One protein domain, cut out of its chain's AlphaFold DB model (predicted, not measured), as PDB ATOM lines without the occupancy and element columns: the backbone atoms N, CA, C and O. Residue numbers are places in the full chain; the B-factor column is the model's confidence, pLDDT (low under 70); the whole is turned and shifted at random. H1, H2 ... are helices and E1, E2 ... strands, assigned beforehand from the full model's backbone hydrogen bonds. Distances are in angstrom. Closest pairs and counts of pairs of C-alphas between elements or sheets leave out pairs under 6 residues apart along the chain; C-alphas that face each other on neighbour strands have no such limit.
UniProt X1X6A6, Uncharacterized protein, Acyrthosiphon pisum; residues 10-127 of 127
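What this domain is: This is residues 10 to 127 of the 127 residues of an uncharacterized protein of Acyrthosiphon pisum (UniProt X1X6A6). With little regular structure, a three-stranded sheet on one side and helices H1 and H2 on the other make a loose, elongated body, and hairpin E4-E5 lies at one end, where residues 118 to 123 stick out. The printed part has 118 residues, mixed in class, ordered E1 E2 H1 H2 E3 E4 E5, under half in named elements. The antiparallel sheet runs E2 E1 E3; the radius of gyration of the C-alphas is 17.6 A, the spans 59 by 35 by 26 A.

How they stand to each other: Start at inner strand E1, residues 10 to 16, in a hairpin with E2, residues 19 to 21: N 14 and O 21 are 2.8 A apart, within hydrogen-bond range. H1, residues 36 to 50, and H2, residues 61 to 67, are not on the sheet; they are close but not clearly touching, with closest C-alphas Tyr 39 and Arg 61 at 6.6 A, about perpendicular at 87 degrees. In H2 every O i to N i+4 pair is within range, in H1 9 of 11. E3, residues 89 to 95, is antiparallel to E1 at 171 degrees, with N 13 and O 92 at 2.9 A. E2, H1 H2, E3 form a split strand-helix-strand unit, same-way strands with E1 between, its crossover right-handed. In hairpin E4, residues 115 to 118, and E5, residues 123 to 126, N 116 and O 125 are 2.8 A apart.

Where its parts are: Find C-alpha 10 at (-29.535, -4.746, 35.296); E1 runs 20.2 A from there, H1 22.0 A, E3 19.9 A. E5 ends at C-alpha 126, (-32.472, 15.563, 66.554).

The domain as a whole: The farthest C-alphas, Ala 101 and Phe 120, are 59.9 A apart. The printed part has no cut; links E2 to H1, H2 to E3 and E3 to E4 are long. Look for pLDDT under 70 at residues 78 to 86 and 126 to 127.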
ATOM      1  N   LYS A  10     -30.916  -4.279  35.147       94.06
ATOM      2  CA  LYS A  10     -29.535  -4.746  35.296       94.06
ATOM      3  C   LYS A  10     -28.854  -4.082  36.488       94.06
ATOM      4  O   LYS A  10     -28.120  -4.747  37.214       94.06
ATOM      5  N   ASN A  11     -29.062  -2.776  36.642       94.00
ATOM      6  CA  ASN A  11     -28.511  -1.968  37.719       94.00
ATOM      7  C   ASN A  11     -29.542  -0.930  38.164       94.00
ATOM      8  O   ASN A  11     -30.365  -0.466  37.374       94.00
ATOM      9  N   LEU A  12     -29.458  -0.549  39.433       93.88
ATOM     10  CA  LEU A  12     -30.215   0.549  40.015       93.88
ATOM     11  C   LEU A  12     -29.251   1.355  40.878       93.88
ATOM     12  O   LEU A  12     -28.540   0.770  41.693       93.88
ATOM     13  N   LYS A  13     -29.237   2.676  40.689       93.56
ATOM     14  CA  LYS A  13     -28.488   3.615  41.525       93.56
ATOM     15  C   LYS A  13     -29.427   4.648  42.106       93.56
ATOM     16  O   LYS A  13     -30.259   5.212  41.402       93.56
ATOM     17  N   VAL A  14     -29.277   4.893  43.393       92.38
ATOM     18  CA  VAL A  14     -29.955   5.951  44.122       92.38
ATOM     19  C   VAL A  14     -28.903   6.955  44.532       92.38
ATOM     20  O   VAL A  14     -27.932   6.614  45.199       92.38
ATOM     21  N   TYR A  15     -29.094   8.188  44.105       90.56
ATOM     22  CA  TYR A  15     -28.272   9.315  44.478       90.56
ATOM     23  C   TYR A  15     -29.013  10.085  45.555       90.56
ATOM     24  O   TYR A  15     -30.149  10.513  45.336       90.56
ATOM     25  N   LEU A  16     -28.364  10.235  46.701       87.50
ATOM     26  CA  LEU A  16     -28.820  11.078  47.788       87.50
ATOM     27  C   LEU A  16     -27.830  12.234  47.902       87.50
ATOM     28  O   LEU A  16     -26.713  12.068  48.394       87.50
ATOM     29  N   ASN A  17     -28.216  13.401  47.394       84.62
ATOM     30  CA  ASN A  17     -27.306  14.524  47.180       84.62
ATOM     31  C   ASN A  17     -26.075  14.101  46.347       84.62
ATOM     32  O   ASN A  17     -26.199  13.756  45.173       84.62
ATOM     33  N   SER A  18     -24.882  14.123  46.949       82.00
ATOM     34  CA  SER A  18     -23.617  13.743  46.304       82.00
ATOM     35  C   SER A  18     -23.214  12.282  46.542       82.00
ATOM     36  O   SER A  18     -22.186  11.854  46.018       82.00
ATOM     37  N   GLU A  19     -23.971  11.529  47.344       86.31
ATOM     38  CA  GLU A  19     -23.691  10.123  47.652       86.31
ATOM     39  C   GLU A  19     -24.500   9.190  46.747       86.31
ATOM     40  O   GLU A  19     -25.591   9.538  46.299       86.31
ATOM     41  N   VAL A  20     -23.959   8.002  46.465       90.00
ATOM     42  CA  VAL A  20     -24.572   7.008  45.574       90.00
ATOM     43  C   VAL A  20     -24.684   5.652  46.263       90.00
ATOM     44  O   VAL A  20     -23.735   5.173  46.881       90.00
ATOM     45  N   PHE A  21     -25.848   5.024  46.121       89.56
ATOM     46  CA  PHE A  21     -26.205   3.757  46.742       89.56
ATOM     47  C   PHE A  21     -26.866   2.808  45.728       89.56
ATOM     48  O   PHE A  21     -27.694   3.246  44.930       89.56
ATOM     49  N   PRO A  22     -26.587   1.497  45.782       88.56
ATOM     50  CA  PRO A  22     -25.406   0.911  46.415       88.56
ATOM     51  C   PRO A  22     -24.105   1.401  45.746       88.56
ATOM     52  O   PRO A  22     -24.107   1.824  44.591       88.56
ATOM     53  N   TYR A  23     -22.986   1.320  46.469       85.31
ATOM     54  CA  TYR A  23     -21.662   1.662  45.929       85.31
ATOM     55  C   TYR A  23     -21.246   0.747  44.769       85.31
ATOM     56  O   TYR A  23     -20.626   1.198  43.806       85.31
ATOM     57  N   GLU A  24     -21.591  -0.537  44.869       88.00
ATOM     58  CA  GLU A  24     -21.355  -1.530  43.828       88.00
ATOM     59  C   GLU A  24     -22.632  -1.796  43.035       88.00
ATOM     60  O   GLU A  24     -23.716  -1.965  43.593       88.00
ATOM     61  N   ASP A  25     -22.476  -1.891  41.722       88.62
ATOM     62  CA  ASP A  25     -23.532  -2.283  40.801       88.62
ATOM     63  C   ASP A  25     -24.075  -3.685  41.134       88.62
ATOM     64  O   ASP A  25     -23.313  -4.632  41.335       88.62
ATOM     65  N   PHE A  26     -25.400  -3.858  41.107       87.69
ATOM     66  CA  PHE A  26     -26.016  -5.174  41.312       87.69
ATOM     67  C   PHE A  26     -25.649  -6.185  40.216       87.69
ATOM     68  O   PHE A  26     -25.616  -7.388  40.491       87.69
ATOM     69  N   GLN A  27     -25.412  -5.710  38.984       89.19
ATOM     70  CA  GLN A  27     -25.107  -6.508  37.790       89.19
ATOM     71  C   GLN A  27     -26.049  -7.704  37.617       89.19
ATOM     72  O   GLN A  27     -25.636  -8.832  37.312       89.19
ATOM     73  N   ASN A  28     -27.330  -7.472  37.874       90.06
ATOM     74  CA  ASN A  28     -28.295  -8.543  37.976       90.06
ATOM     75  C   ASN A  28     -28.782  -8.969  36.581       90.06
ATOM     76  O   ASN A  28     -28.882  -8.163  35.668       90.06
ATOM     77  N   ASP A  29     -29.127 -10.245  36.420       92.00
ATOM     78  CA  ASP A  29     -29.692 -10.803  35.187       92.00
ATOM     79  C   ASP A  29     -30.773 -11.823  35.559       92.00
ATOM     80  O   ASP A  29     -30.492 -12.973  35.916       92.00
ATOM     81  N   PHE A  30     -32.032 -11.387  35.491       88.00
ATOM     82  CA  PHE A  30     -33.191 -12.217  35.822       88.00
ATOM     83  C   PHE A  30     -33.347 -13.406  34.862       88.00
ATOM     84  O   PHE A  30     -33.823 -14.466  35.273       88.00
ATOM     85  N   THR A  31     -32.892 -13.289  33.611       88.38
ATOM     86  CA  THR A  31     -32.970 -14.384  32.630       88.38
ATOM     87  C   THR A  31     -31.991 -15.505  32.975       88.38
ATOM     88  O   THR A  31     -32.339 -16.680  32.890       88.38
ATOM     89  N   LYS A  32     -30.806 -15.149  33.490       90.31
ATOM     90  CA  LYS A  32     -29.768 -16.088  33.952       90.31
ATOM     91  C   LYS A  32     -29.848 -16.413  35.448       90.31
ATOM     92  O   LYS A  32     -28.920 -17.004  35.993       90.31
ATOM     93  N   ASN A  33     -30.929 -16.022  36.129       87.06
ATOM     94  CA  ASN A  33     -31.125 -16.179  37.580       87.06
ATOM     95  C   ASN A  33     -30.041 -15.520  38.463       87.06
ATOM     96  O   ASN A  33     -29.906 -15.860  39.647       87.06
ATOM     97  N   LYS A  34     -29.297 -14.546  37.924       91.19
ATOM     98  CA  LYS A  34     -28.308 -13.741  38.649       91.19
ATOM     99  C   LYS A  34     -29.010 -12.608  39.398       91.19
ATOM    100  O   LYS A  34     -28.986 -11.463  38.978       91.19
ATOM    101  N   MET A  35     -29.677 -12.949  40.493       92.38
ATOM    102  CA  MET A  35     -30.431 -12.001  41.334       92.38
ATOM    103  C   MET A  35     -30.196 -12.232  42.831       92.38
ATOM    104  O   MET A  35     -31.000 -11.822  43.659       92.38
ATOM    105  N   ALA A  36     -29.118 -12.938  43.186       90.62
ATOM    106  CA  ALA A  36     -28.829 -13.299  44.572       90.62
ATOM    107  C   ALA A  36     -28.651 -12.058  45.458       90.62
ATOM    108  O   ALA A  36     -29.226 -12.008  46.539       90.62
ATOM    109  N   THR A  37     -27.932 -11.041  44.973       91.12
ATOM    110  CA  THR A  37     -27.704  -9.788  45.707       91.12
ATOM    111  C   THR A  37     -29.000  -9.011  45.933       91.12
ATOM    112  O   THR A  37     -29.248  -8.572  47.050       91.12
ATOM    113  N   LEU A  38     -29.862  -8.915  44.911       92.31
ATOM    114  CA  LEU A  38     -31.177  -8.272  45.025       92.31
ATOM    115  C   LEU A  38     -32.081  -8.998  46.022       92.31
ATOM    116  O   LEU A  38     -32.661  -8.374  46.904       92.31
ATOM    117  N   TYR A  39     -32.167 -10.325  45.906       93.25
ATOM    118  CA  TYR A  39     -32.985 -11.125  46.811       93.25
ATOM    119  C   TYR A  39     -32.466 -11.060  48.251       93.25
ATOM    120  O   TYR A  39     -33.264 -10.989  49.179       93.25
ATOM    121  N   ARG A  40     -31.141 -11.043  48.445       91.69
ATOM    122  CA  ARG A  40     -30.537 -10.865  49.769       91.69
ATOM    123  C   ARG A  40     -30.906  -9.509  50.366       91.69
ATOM    124  O   ARG A  40     -31.396  -9.486  51.484       91.69
ATOM    125  N   ALA A  41     -30.753  -8.417  49.613       91.75
ATOM    126  CA  ALA A  41     -31.137  -7.080  50.074       91.75
ATOM    127  C   ALA A  41     -32.628  -7.005  50.455       91.75
ATOM    128  O   ALA A  41     -32.980  -6.439  51.485       91.75
ATOM    129  N   TYR A  42     -33.502  -7.640  49.666       92.81
ATOM    130  CA  TYR A  42     -34.925  -7.770  49.985       92.81
ATOM    131  C   TYR A  42     -35.181  -8.584  51.264       92.81
ATOM    132  O   TYR A  42     -35.967  -8.166  52.112       92.81
ATOM    133  N   ALA A  43     -34.529  -9.737  51.420       91.75
ATOM    134  CA  ALA A  43     -34.742 -10.615  52.566       91.75
ATOM    135  C   ALA A  43     -34.182 -10.033  53.873       91.75
ATOM    136  O   ALA A  43     -34.776 -10.209  54.933       91.75
ATOM    137  N   GLU A  44     -33.063  -9.315  53.793       90.88
ATOM    138  CA  GLU A  44     -32.406  -8.677  54.935       90.88
ATOM    139  C   GLU A  44     -33.023  -7.319  55.297       90.88
ATOM    140  O   GLU A  44     -32.743  -6.801  56.375       90.88
ATOM    141  N   PHE A  45     -33.902  -6.756  54.456       89.50
ATOM    142  CA  PHE A  45     -34.549  -5.464  54.700       89.50
ATOM    143  C   PHE A  45     -35.194  -5.377  56.088       89.50
ATOM    144  O   PHE A  45     -34.935  -4.433  56.829       89.50
ATOM    145  N   GLN A  46     -36.005  -6.374  56.462       87.44
ATOM    146  CA  GLN A  46     -36.696  -6.367  57.756       87.44
ATOM    147  C   GLN A  46     -35.713  -6.436  58.928       87.44
ATOM    148  O   GLN A  46     -35.942  -5.799  59.951       87.44
ATOM    149  N   LYS A  47     -34.607  -7.169  58.760       88.50
ATOM    150  CA  LYS A  47     -33.543  -7.261  59.761       88.50
ATOM    151  C   LYS A  47     -32.851  -5.915  59.936       88.50
ATOM    152  O   LYS A  47     -32.676  -5.478  61.067       88.50
ATOM    153  N   SER A  48     -32.493  -5.261  58.828       85.75
ATOM    154  CA  SER A  48     -31.840  -3.946  58.849       85.75
ATOM    155  C   SER A  48     -32.754  -2.874  59.454       85.75
ATOM    156  O   SER A  48     -32.321  -2.105  60.303       85.75
ATOM    157  N   TYR A  49     -34.037  -2.866  59.076       86.00
ATOM    158  CA  TYR A  49     -34.985  -1.828  59.487       86.00
ATOM    159  C   TYR A  49     -35.511  -1.991  60.923       86.00
ATOM    160  O   TYR A  49     -35.579  -1.012  61.656       86.00
ATOM    161  N   TYR A  50     -35.882  -3.206  61.349       84.88
ATOM    162  CA  TYR A  50     -36.444  -3.435  62.691       84.88
ATOM    163  C   TYR A  50     -35.404  -3.858  63.740       84.88
ATOM    164  O   TYR A  50     -35.726  -3.914  64.924       84.88
ATOM    165  N   GLY A  51     -34.174  -4.190  63.335       83.44
ATOM    166  CA  GLY A  51     -33.122  -4.636  64.254       83.44
ATOM    167  C   GLY A  51     -33.342  -6.038  64.841       83.44
ATOM    168  O   GLY A  51     -32.797  -6.350  65.898       83.44
ATOM    169  N   HIS A  52     -34.139  -6.886  64.182       84.31
ATOM    170  CA  HIS A  52     -34.411  -8.262  64.613       84.31
ATOM    171  C   HIS A  52     -33.713  -9.288  63.716       84.31
ATOM    172  O   HIS A  52     -33.792  -9.208  62.491       84.31
ATOM    173  N   ASP A  53     -33.068 -10.287  64.322       80.75
ATOM    174  CA  ASP A  53     -32.393 -11.364  63.587       80.75
ATOM    175  C   ASP A  53     -33.366 -12.402  63.001       80.75
ATOM    176  O   ASP A  53     -33.105 -12.951  61.929       80.75
ATOM    177  N   ASP A  54     -34.506 -12.621  63.659       80.25
ATOM    178  CA  ASP A  54     -35.500 -13.637  63.298       80.25
ATOM    179  C   ASP A  54     -36.563 -13.085  62.338       80.25
ATOM    180  O   ASP A  54     -37.748 -12.991  62.659       80.25
ATOM    181  N   VAL A  55     -36.143 -12.705  61.133       81.12
ATOM    182  CA  VAL A  55     -37.059 -12.262  60.071       81.12
ATOM    183  C   VAL A  55     -37.100 -13.262  58.929       81.12
ATOM    184  O   VAL A  55     -36.080 -13.765  58.460       81.12
ATOM    185  N   THR A  56     -38.312 -13.562  58.470       86.62
ATOM    186  CA  THR A  56     -38.537 -14.450  57.329       86.62
ATOM    187  C   THR A  56     -39.039 -13.616  56.153       86.62
ATOM    188  O   THR A  56     -40.047 -12.920  56.302       86.62
ATOM    189  N   PRO A  57     -38.374 -13.649  54.982       89.44
ATOM    190  CA  PRO A  57     -38.859 -12.925  53.814       89.44
ATOM    191  C   PRO A  57     -40.253 -13.417  53.422       89.44
ATOM    192  O   PRO A  57     -40.515 -14.619  53.410       89.44
ATOM    193  N   LEU A  58     -41.135 -12.479  53.064       90.31
ATOM    194  CA  LEU A  58     -42.514 -12.791  52.675       90.31
ATOM    195  C   LEU A  58     -42.574 -13.645  51.401       90.31
ATOM    196  O   LEU A  58     -43.434 -14.512  51.284       90.31
ATOM    197  N   LEU A  59     -41.683 -13.373  50.446       92.25
ATOM    198  CA  LEU A  59     -41.605 -14.079  49.171       92.25
ATOM    199  C   LEU A  59     -40.341 -14.927  49.122       92.25
ATOM    200  O   LEU A  59     -39.248 -14.434  49.409       92.25
ATOM    201  N   ASN A  60     -40.470 -16.174  48.673       92.19
ATOM    202  CA  ASN A  60     -39.296 -16.969  48.331       92.19
ATOM    203  C   ASN A  60     -38.653 -16.465  47.023       92.19
ATOM    204  O   ASN A  60     -39.230 -15.673  46.278       92.19
ATOM    205  N   ARG A  61     -37.448 -16.944  46.696       90.94
ATOM    206  CA  ARG A  61     -36.683 -16.465  45.529       90.94
ATOM    207  C   ARG A  61     -37.429 -16.595  44.191       90.94
ATOM    208  O   ARG A  61     -37.242 -15.752  43.313       90.94
ATOM    209  N   SER A  62     -38.244 -17.635  44.020       91.56
ATOM    210  CA  SER A  62     -39.023 -17.850  42.794       91.56
ATOM    211  C   SER A  62     -40.214 -16.897  42.717       91.56
ATOM    212  O   SER A  62     -40.461 -16.304  41.670       91.56
ATOM    213  N   GLU A  63     -40.922 -16.702  43.828       93.00
ATOM    214  CA  GLU A  63     -42.042 -15.759  43.917       93.00
ATOM    215  C   GLU A  63     -41.581 -14.310  43.768       93.00
ATOM    216  O   GLU A  63     -42.196 -13.547  43.031       93.00
ATOM    217  N   PHE A  64     -40.461 -13.951  44.399       92.62
ATOM    218  CA  PHE A  64     -39.808 -12.657  44.227       92.62
ATOM    219  C   PHE A  64     -39.557 -12.364  42.746       92.62
ATOM    220  O   PHE A  64     -39.944 -11.316  42.244       92.62
ATOM    221  N   LYS A  65     -38.959 -13.318  42.022       91.31
ATOM    222  CA  LYS A  65     -38.657 -13.156  40.597       91.31
ATOM    223  C   LYS A  65     -39.919 -12.998  39.743       91.31
ATOM    224  O   LYS A  65     -39.932 -12.165  38.843       91.31
ATOM    225  N   ASN A  66     -40.922 -13.842  39.977       90.75
ATOM    226  CA  ASN A  66     -42.048 -14.005  39.056       90.75
ATOM    227  C   ASN A  66     -43.234 -13.087  39.365       90.75
ATOM    228  O   ASN A  66     -44.068 -12.869  38.492       90.75
ATOM    229  N   HIS A  67     -43.349 -12.598  40.601       90.31
ATOM    230  CA  HIS A  67     -44.523 -11.851  41.043       90.31
ATOM    231  C   HIS A  67     -44.200 -10.433  41.492       90.31
ATOM    232  O   HIS A  67     -45.000  -9.536  41.245       90.31
ATOM    233  N   SER A  68     -43.076 -10.218  42.181       89.25
ATOM    234  CA  SER A  68     -42.779  -8.905  42.754       89.25
ATOM    235  C   SER A  68     -41.283  -8.714  43.035       89.25
ATOM    236  O   SER A  68     -40.851  -8.838  44.185       89.25
ATOM    237  N   PRO A  69     -40.482  -8.391  42.005       89.50
ATOM    238  CA  PRO A  69     -39.061  -8.102  42.144       89.50
ATOM    239  C   PRO A  69     -38.877  -6.709  42.760       89.50
ATOM    240  O   PRO A  69     -38.770  -5.704  42.063       89.50
ATOM    241  N   ILE A  70     -38.863  -6.654  44.092       91.75
ATOM    242  CA  ILE A  70     -38.659  -5.420  44.862       91.75
ATOM    243  C   ILE A  70     -37.158  -5.205  45.064       91.75
ATOM    244  O   ILE A  70     -36.484  -6.018  45.693       91.75
ATOM    245  N   ILE A  71     -36.628  -4.097  44.550       92.75
ATOM    246  CA  ILE A  71     -35.229  -3.722  44.765       92.75
ATOM    247  C   ILE A  71     -35.156  -2.863  46.024       92.75
ATOM    248  O   ILE A  71     -35.691  -1.757  46.054       92.75
ATOM    249  N   VAL A  72     -34.500  -3.382  47.060       92.81
ATOM    250  CA  VAL A  72     -34.246  -2.646  48.301       92.81
ATOM    251  C   VAL A  72     -32.859  -2.023  48.231       92.81
ATOM    252  O   VAL A  72     -31.875  -2.721  47.979       92.81
ATOM    253  N   VAL A  73     -32.787  -0.717  48.478       91.75
ATOM    254  CA  VAL A  73     -31.533   0.024  48.631       91.75
ATOM    255  C   VAL A  73     -31.485   0.573  50.044       91.75
ATOM    256  O   VAL A  73     -32.260   1.456  50.403       91.75
ATOM    257  N   ASP A  74     -30.587   0.015  50.848       88.81
ATOM    258  CA  ASP A  74     -30.345   0.488  52.202       88.81
ATOM    259  C   ASP A  74     -29.432   1.721  52.156       88.81
ATOM    260  O   ASP A  74     -28.273   1.639  51.744       88.81
ATOM    261  N   MET A  75     -29.990   2.863  52.556       83.94
ATOM    262  CA  MET A  75     -29.310   4.156  52.638       83.94
ATOM    263  C   MET A  75     -29.140   4.607  54.092       83.94
ATOM    264  O   MET A  75     -28.968   5.793  54.329       83.94
ATOM    265  N   SER A  76     -29.247   3.707  55.077       78.00
ATOM    266  CA  SER A  76     -29.135   4.051  56.506       78.00
ATOM    267  C   SER A  76     -27.722   4.472  56.911       78.00
ATOM    268  O   SER A  76     -27.544   5.261  57.833       78.00
ATOM    269  N   ARG A  77     -26.699   3.978  56.204       72.56
ATOM    270  CA  ARG A  77     -25.282   4.280  56.466       72.56
ATOM    271  C   ARG A  77     -24.850   5.598  55.823       72.56
ATOM    272  O   ARG A  77     -23.849   5.634  55.110       72.56
ATOM    273  N   GLN A  78     -25.639   6.645  56.035       67.75
ATOM    274  CA  GLN A  78     -25.284   7.995  55.610       67.75
ATOM    275  C   GLN A  78     -24.121   8.479  56.462       67.75
ATOM    276  O   GLN A  78     -24.004   8.139  57.639       67.75
ATOM    277  N   ASN A  79     -23.237   9.259  55.860       64.56
ATOM    278  CA  ASN A  79     -22.221   9.948  56.630       64.56
ATOM    279  C   ASN A  79     -22.918  11.071  57.415       64.56
ATOM    280  O   ASN A  79     -23.573  11.895  56.786       64.56
ATOM    281  N   ASP A  80     -22.753  11.172  58.739       56.84
ATOM    282  CA  ASP A  80     -23.415  12.194  59.593       56.84
ATOM    283  C   ASP A  80     -23.183  13.652  59.124       56.84
ATOM    284  O   ASP A  80     -23.828  14.596  59.570       56.84
ATOM    285  N   ASN A  81     -22.259  13.851  58.182       53.56
ATOM    286  CA  ASN A  81     -22.013  15.109  57.490       53.56
ATOM    287  C   ASN A  81     -23.061  15.468  56.415       53.56
ATOM    288  O   ASN A  81     -22.818  16.419  55.658       53.56
ATOM    289  N   VAL A  82     -24.194  14.753  56.303       53.06
ATOM    290  CA  VAL A  82     -25.313  15.189  55.452       53.06
ATOM    291  C   VAL A  82     -25.771  16.553  55.954       53.06
ATOM    292  O   VAL A  82     -26.417  16.705  56.988       53.06
ATOM    293  N   LYS A  83     -25.368  17.589  55.217       52.69
ATOM    294  CA  LYS A  83     -25.763  18.971  55.468       52.69
ATOM    295  C   LYS A  83     -27.285  19.016  55.593       52.69
ATOM    296  O   LYS A  83     -27.975  18.429  54.766       52.69
ATOM    297  N   MET A  84     -27.790  19.799  56.549       53.62
ATOM    298  CA  MET A  84     -29.207  20.183  56.687       53.62
ATOM    299  C   MET A  84     -29.718  21.038  55.502       53.62
ATOM    300  O   MET A  84     -30.464  22.000  55.675       53.62
ATOM    301  N   SER A  85     -29.244  20.771  54.289       61.31
ATOM    302  CA  SER A  85     -29.733  21.349  53.050       61.31
ATOM    303  C   SER A  85     -30.863  20.495  52.486       61.31
ATOM    304  O   SER A  85     -31.101  19.371  52.923       61.31
ATOM    305  N   THR A  86     -31.544  21.028  51.478       68.25
ATOM    306  CA  THR A  86     -32.521  20.297  50.673       68.25
ATOM    307  C   THR A  86     -31.943  18.954  50.224       68.25
ATOM    308  O   THR A  86     -30.849  18.919  49.663       68.25
ATOM    309  N   VAL A  87     -32.668  17.867  50.494       73.31
ATOM    310  CA  VAL A  87     -32.298  16.518  50.058       73.31
ATOM    311  C   VAL A  87     -32.730  16.344  48.606       73.31
ATOM    312  O   VAL A  87     -33.922  16.423  48.308       73.31
ATOM    313  N   ASP A  88     -31.771  16.115  47.714       84.19
ATOM    314  CA  ASP A  88     -32.031  15.706  46.334       84.19
ATOM    315  C   ASP A  88     -31.973  14.177  46.230       84.19
ATOM    316  O   ASP A  88     -30.975  13.562  46.617       84.19
ATOM    317  N   LEU A  89     -33.052  13.571  45.732       87.38
ATOM    318  CA  LEU A  89     -33.152  12.133  45.501       87.38
ATOM    319  C   LEU A  89     -33.301  11.879  44.003       87.38
ATOM    320  O   LEU A  89     -34.338  12.173  43.406       87.38
ATOM    321  N   ARG A  90     -32.290  11.245  43.409       91.88
ATOM    322  CA  ARG A  90     -32.313  10.820  42.007       91.88
ATOM    323  C   ARG A  90     -32.179   9.310  41.918       91.88
ATOM    324  O   ARG A  90     -31.282   8.723  42.509       91.88
ATOM    325  N   ILE A  91     -33.048   8.683  41.135       93.00
ATOM    326  CA  ILE A  91     -33.020   7.239  40.890       93.00
ATOM    327  C   ILE A  91     -32.669   7.012  39.424       93.00
ATOM    328  O   ILE A  91     -33.326   7.542  38.530       93.00
ATOM    329  N   GLU A  92     -31.642   6.209  39.186       94.50
ATOM    330  CA  GLU A  92     -31.235   5.758  37.864       94.50
ATOM    331  C   GLU A  92     -31.447   4.258  37.730       94.50
ATOM    332  O   GLU A  92     -31.070   3.468  38.597       94.50
ATOM    333  N   LEU A  93     -32.046   3.870  36.609       93.94
ATOM    334  CA  LEU A  93     -32.345   2.490  36.270       93.94
ATOM    335  C   LEU A  93     -31.637   2.158  34.962       93.94
ATOM    336  O   LEU A  93     -31.845   2.823  33.948       93.94
ATOM    337  N   GLU A  94     -30.834   1.103  34.976       95.00
ATOM    338  CA  GLU A  94     -30.253   0.511  33.777       95.00
ATOM    339  C   GLU A  94     -30.951  -0.823  33.525       95.00
ATOM    340  O   GLU A  94     -31.058  -1.645  34.435       95.00
ATOM    341  N   ALA A  95     -31.396  -1.065  32.298       94.50
ATOM    342  CA  ALA A  95     -31.993  -2.328  31.879       94.50
ATOM    343  C   ALA A  95     -31.290  -2.861  30.627       94.50
ATOM    344  O   ALA A  95     -30.684  -2.106  29.870       94.50
ATOM    345  N   TYR A  96     -31.366  -4.174  30.405       94.94
ATOM    346  CA  TYR A  96     -30.806  -4.794  29.197       94.94
ATOM    347  C   TYR A  96     -31.578  -4.444  27.921       94.94
ATOM    348  O   TYR A  96     -31.048  -4.590  26.822       94.94
ATOM    349  N   GLU A  97     -32.830  -4.022  28.067       94.50
ATOM    350  CA  GLU A  97     -33.732  -3.678  26.974       94.50
ATOM    351  C   GLU A  97     -34.482  -2.392  27.318       94.50
ATOM    352  O   GLU A  97     -34.572  -2.003  28.484       94.50
ATOM    353  N   ALA A  98     -35.019  -1.725  26.298       94.94
ATOM    354  CA  ALA A  98     -35.842  -0.543  26.506       94.94
ATOM    355  C   ALA A  98     -37.107  -0.899  27.302       94.94
ATOM    356  O   ALA A  98     -37.747  -1.921  27.042       94.94
ATOM    357  N   PHE A  99     -37.487  -0.031  28.240       93.81
ATOM    358  CA  PHE A  99     -38.741  -0.191  28.968       93.81
ATOM    359  C   PHE A  99     -39.927  -0.159  27.988       93.81
ATOM    360  O   PHE A  99     -39.978   0.729  27.131       93.81
ATOM    361  N   PRO A 100     -40.888  -1.093  28.101       93.56
ATOM    362  CA  PRO A 100     -42.093  -1.069  27.281       93.56
ATOM    363  C   PRO A 100     -42.852   0.256  27.401       93.56
ATOM    364  O   PRO A 100     -42.805   0.942  28.428       93.56
ATOM    365  N   ALA A 101     -43.610   0.608  26.362       94.50
ATOM    366  CA  ALA A 101     -44.498   1.762  26.427       94.50
ATOM    367  C   ALA A 101     -45.505   1.607  27.581       94.50
ATOM    368  O   ALA A 101     -45.997   0.511  27.842       94.50
ATOM    369  N   SER A 102     -45.841   2.716  28.242       93.12
ATOM    370  CA  SER A 102     -46.743   2.744  29.410       93.12
ATOM    371  C   SER A 102     -46.212   2.023  30.659       93.12
ATOM    372  O   SER A 102     -46.990   1.634  31.529       93.12
ATOM    373  N   THR A 103     -44.891   1.870  30.788       92.88
ATOM    374  CA  THR A 103     -44.269   1.395  32.033       92.88
ATOM    375  C   THR A 103     -44.369   2.465  33.119       92.88
ATOM    376  O   THR A 103     -44.046   3.627  32.885       92.88
ATOM    377  N   SER A 104     -44.793   2.071  34.319       92.50
ATOM    378  CA  SER A 104     -44.786   2.926  35.510       92.50
ATOM    379  C   SER A 104     -43.877   2.328  36.573       92.50
ATOM    380  O   SER A 104     -43.990   1.145  36.893       92.50
ATOM    381  N   ALA A 105     -42.990   3.152  37.123       91.56
ATOM    382  CA  ALA A 105     -42.164   2.794  38.265       91.56
ATOM    383  C   ALA A 105     -42.808   3.324  39.549       91.56
ATOM    384  O   ALA A 105     -43.316   4.445  39.581       91.56
ATOM    385  N   TYR A 106     -42.757   2.522  40.608       91.81
ATOM    386  CA  TYR A 106     -43.227   2.899  41.935       91.81
ATOM    387  C   TYR A 106     -42.043   2.872  42.894       91.81
ATOM    388  O   TYR A 106     -41.238   1.943  42.865       91.81
ATOM    389  N   CYS A 107     -41.945   3.888  43.742       91.19
ATOM    390  CA  CYS A 107     -40.912   3.998  44.759       91.19
ATOM    391  C   CYS A 107     -41.574   4.270  46.110       91.19
ATOM    392  O   CYS A 107     -42.489   5.090  46.199       91.19
ATOM    393  N   LEU A 108     -41.112   3.573  47.147       91.00
ATOM    394  CA  LEU A 108     -41.472   3.828  48.534       91.00
ATOM    395  C   LEU A 108     -40.209   4.267  49.269       91.00
ATOM    396  O   LEU A 108     -39.218   3.540  49.277       91.00
ATOM    397  N   ILE A 109     -40.266   5.444  49.884       88.44
ATOM    398  CA  ILE A 109     -39.178   5.981  50.694       88.44
ATOM    399  C   ILE A 109     -39.572   5.795  52.153       88.44
ATOM    400  O   ILE A 109     -40.626   6.265  52.581       88.44
ATOM    401  N   LEU A 110     -38.724   5.095  52.900       87.62
ATOM    402  CA  LEU A 110     -38.851   4.940  54.342       87.62
ATOM    403  C   LEU A 110     -37.756   5.771  55.000       87.62
ATOM    404  O   LEU A 110     -36.587   5.648  54.641       87.62
ATOM    405  N   HIS A 111     -38.151   6.624  55.937       80.81
ATOM    406  CA  HIS A 111     -37.261   7.524  56.655       80.81
ATOM    407  C   HIS A 111     -37.553   7.422  58.152       80.81
ATOM    408  O   HIS A 111     -38.711   7.503  58.563       80.81
ATOM    409  N   ASP A 112     -36.498   7.253  58.940       76.25
ATOM    410  CA  ASP A 112     -36.491   7.289  60.402       76.25
ATOM    411  C   ASP A 112     -35.631   8.485  60.837       76.25
ATOM    412  O   ASP A 112     -34.656   8.823  60.168       76.25
ATOM    413  N   GLN A 113     -36.015   9.136  61.932       71.06
ATOM    414  CA  GLN A 113     -35.219  10.155  62.594       71.06
ATOM    415  C   GLN A 113     -35.075   9.813  64.079       71.06
ATOM    416  O   GLN A 113     -36.060   9.775  64.822       71.06
ATOM    417  N   ILE A 114     -33.832   9.648  64.536       71.25
ATOM    418  CA  ILE A 114     -33.540   9.380  65.944       71.25
ATOM    419  C   ILE A 114     -33.517  10.704  66.709       71.25
ATOM    420  O   ILE A 114     -32.687  11.584  66.475       71.25
ATOM    421  N   ILE A 115     -34.424  10.831  67.674       78.25
ATOM    422  CA  ILE A 115     -34.503  11.992  68.557       78.25
ATOM    423  C   ILE A 115     -33.970  11.595  69.933       78.25
ATOM    424  O   ILE A 115     -34.503  10.704  70.591       78.25
ATOM    425  N   THR A 116     -32.927  12.279  70.389       78.62
ATOM    426  CA  THR A 116     -32.371  12.110  71.733       78.62
ATOM    427  C   THR A 116     -33.018  13.114  72.680       78.62
ATOM    428  O   THR A 116     -32.885  14.324  72.500       78.62
ATOM    429  N   TYR A 117     -33.695  12.618  73.715       85.25
ATOM    430  CA  TYR A 117     -34.252  13.443  74.786       85.25
ATOM    431  C   TYR A 117     -33.399  13.333  76.047       85.25
ATOM    432  O   TYR A 117     -33.145  12.232  76.538       85.25
ATOM    433  N   ASN A 118     -32.986  14.472  76.597       84.44
ATOM    434  CA  ASN A 118     -32.311  14.544  77.881       84.44
ATOM    435  C   ASN A 118     -33.320  14.922  78.986       84.44
ATOM    436  O   ASN A 118     -33.731  16.082  79.083       84.44
ATOM    437  N   PRO A 119     -33.706  13.977  79.863       86.75
ATOM    438  CA  PRO A 119     -34.731  14.216  80.878       86.75
ATOM    439  C   PRO A 119     -34.292  15.172  81.995       86.75
ATOM    440  O   PRO A 119     -35.149  15.684  82.709       86.75
ATOM    441  N   PHE A 120     -32.989  15.427  82.164       81.75
ATOM    442  CA  PHE A 120     -32.484  16.287  83.241       81.75
ATOM    443  C   PHE A 120     -32.615  17.780  82.939       81.75
ATOM    444  O   PHE A 120     -32.794  18.575  83.859       81.75
ATOM    445  N   ASN A 121     -32.514  18.171  81.669       90.69
ATOM    446  CA  ASN A 121     -32.604  19.568  81.233       90.69
ATOM    447  C   ASN A 121     -33.747  19.815  80.231       90.69
ATOM    448  O   ASN A 121     -33.938  20.952  79.808       90.69
ATOM    449  N   GLY A 122     -34.506  18.776  79.862       85.75
ATOM    450  CA  GLY A 122     -35.597  18.858  78.892       85.75
ATOM    451  C   GLY A 122     -35.128  19.069  77.450       85.75
ATOM    452  O   GLY A 122     -35.938  19.409  76.589       85.75
ATOM    453  N   GLU A 123     -33.832  18.912  77.175       86.38
ATOM    454  CA  GLU A 123     -33.258  19.162  75.859       86.38
ATOM    455  C   GLU A 123     -33.636  18.042  74.887       86.38
ATOM    456  O   GLU A 123     -33.461  16.857  75.172       86.38
ATOM    457  N   VAL A 124     -34.135  18.428  73.716       80.81
ATOM    458  CA  VAL A 124     -34.428  17.520  72.607       80.81
ATOM    459  C   VAL A 124     -33.417  17.800  71.503       80.81
ATOM    460  O   VAL A 124     -33.372  18.908  70.974       80.81
ATOM    461  N   ARG A 125     -32.608  16.800  71.152       76.19
ATOM    462  CA  ARG A 125     -31.681  16.850  70.019       76.19
ATOM    463  C   ARG A 125     -32.138  15.875  68.953       76.19
ATOM    464  O   ARG A 125     -32.241  14.680  69.207       76.19
ATOM    465  N   THR A 126     -32.394  16.381  67.762       66.25
ATOM    466  CA  THR A 126     -32.472  15.563  66.554       66.25
ATOM    467  C   THR A 126     -31.049  15.227  66.128       66.25
ATOM    468  O   THR A 126     -30.259  16.156  65.944       66.25
ATOM    469  N   LEU A 127     -30.721  13.936  66.049       58.75
ATOM    470  CA  LEU A 127     -29.508  13.482  65.369       58.75
ATOM    471  C   LEU A 127     -29.726  13.540  63.854       58.75
ATOM    472  O   LEU A 127     -30.892  13.352  63.423       58.75
TER     473      LEU A 127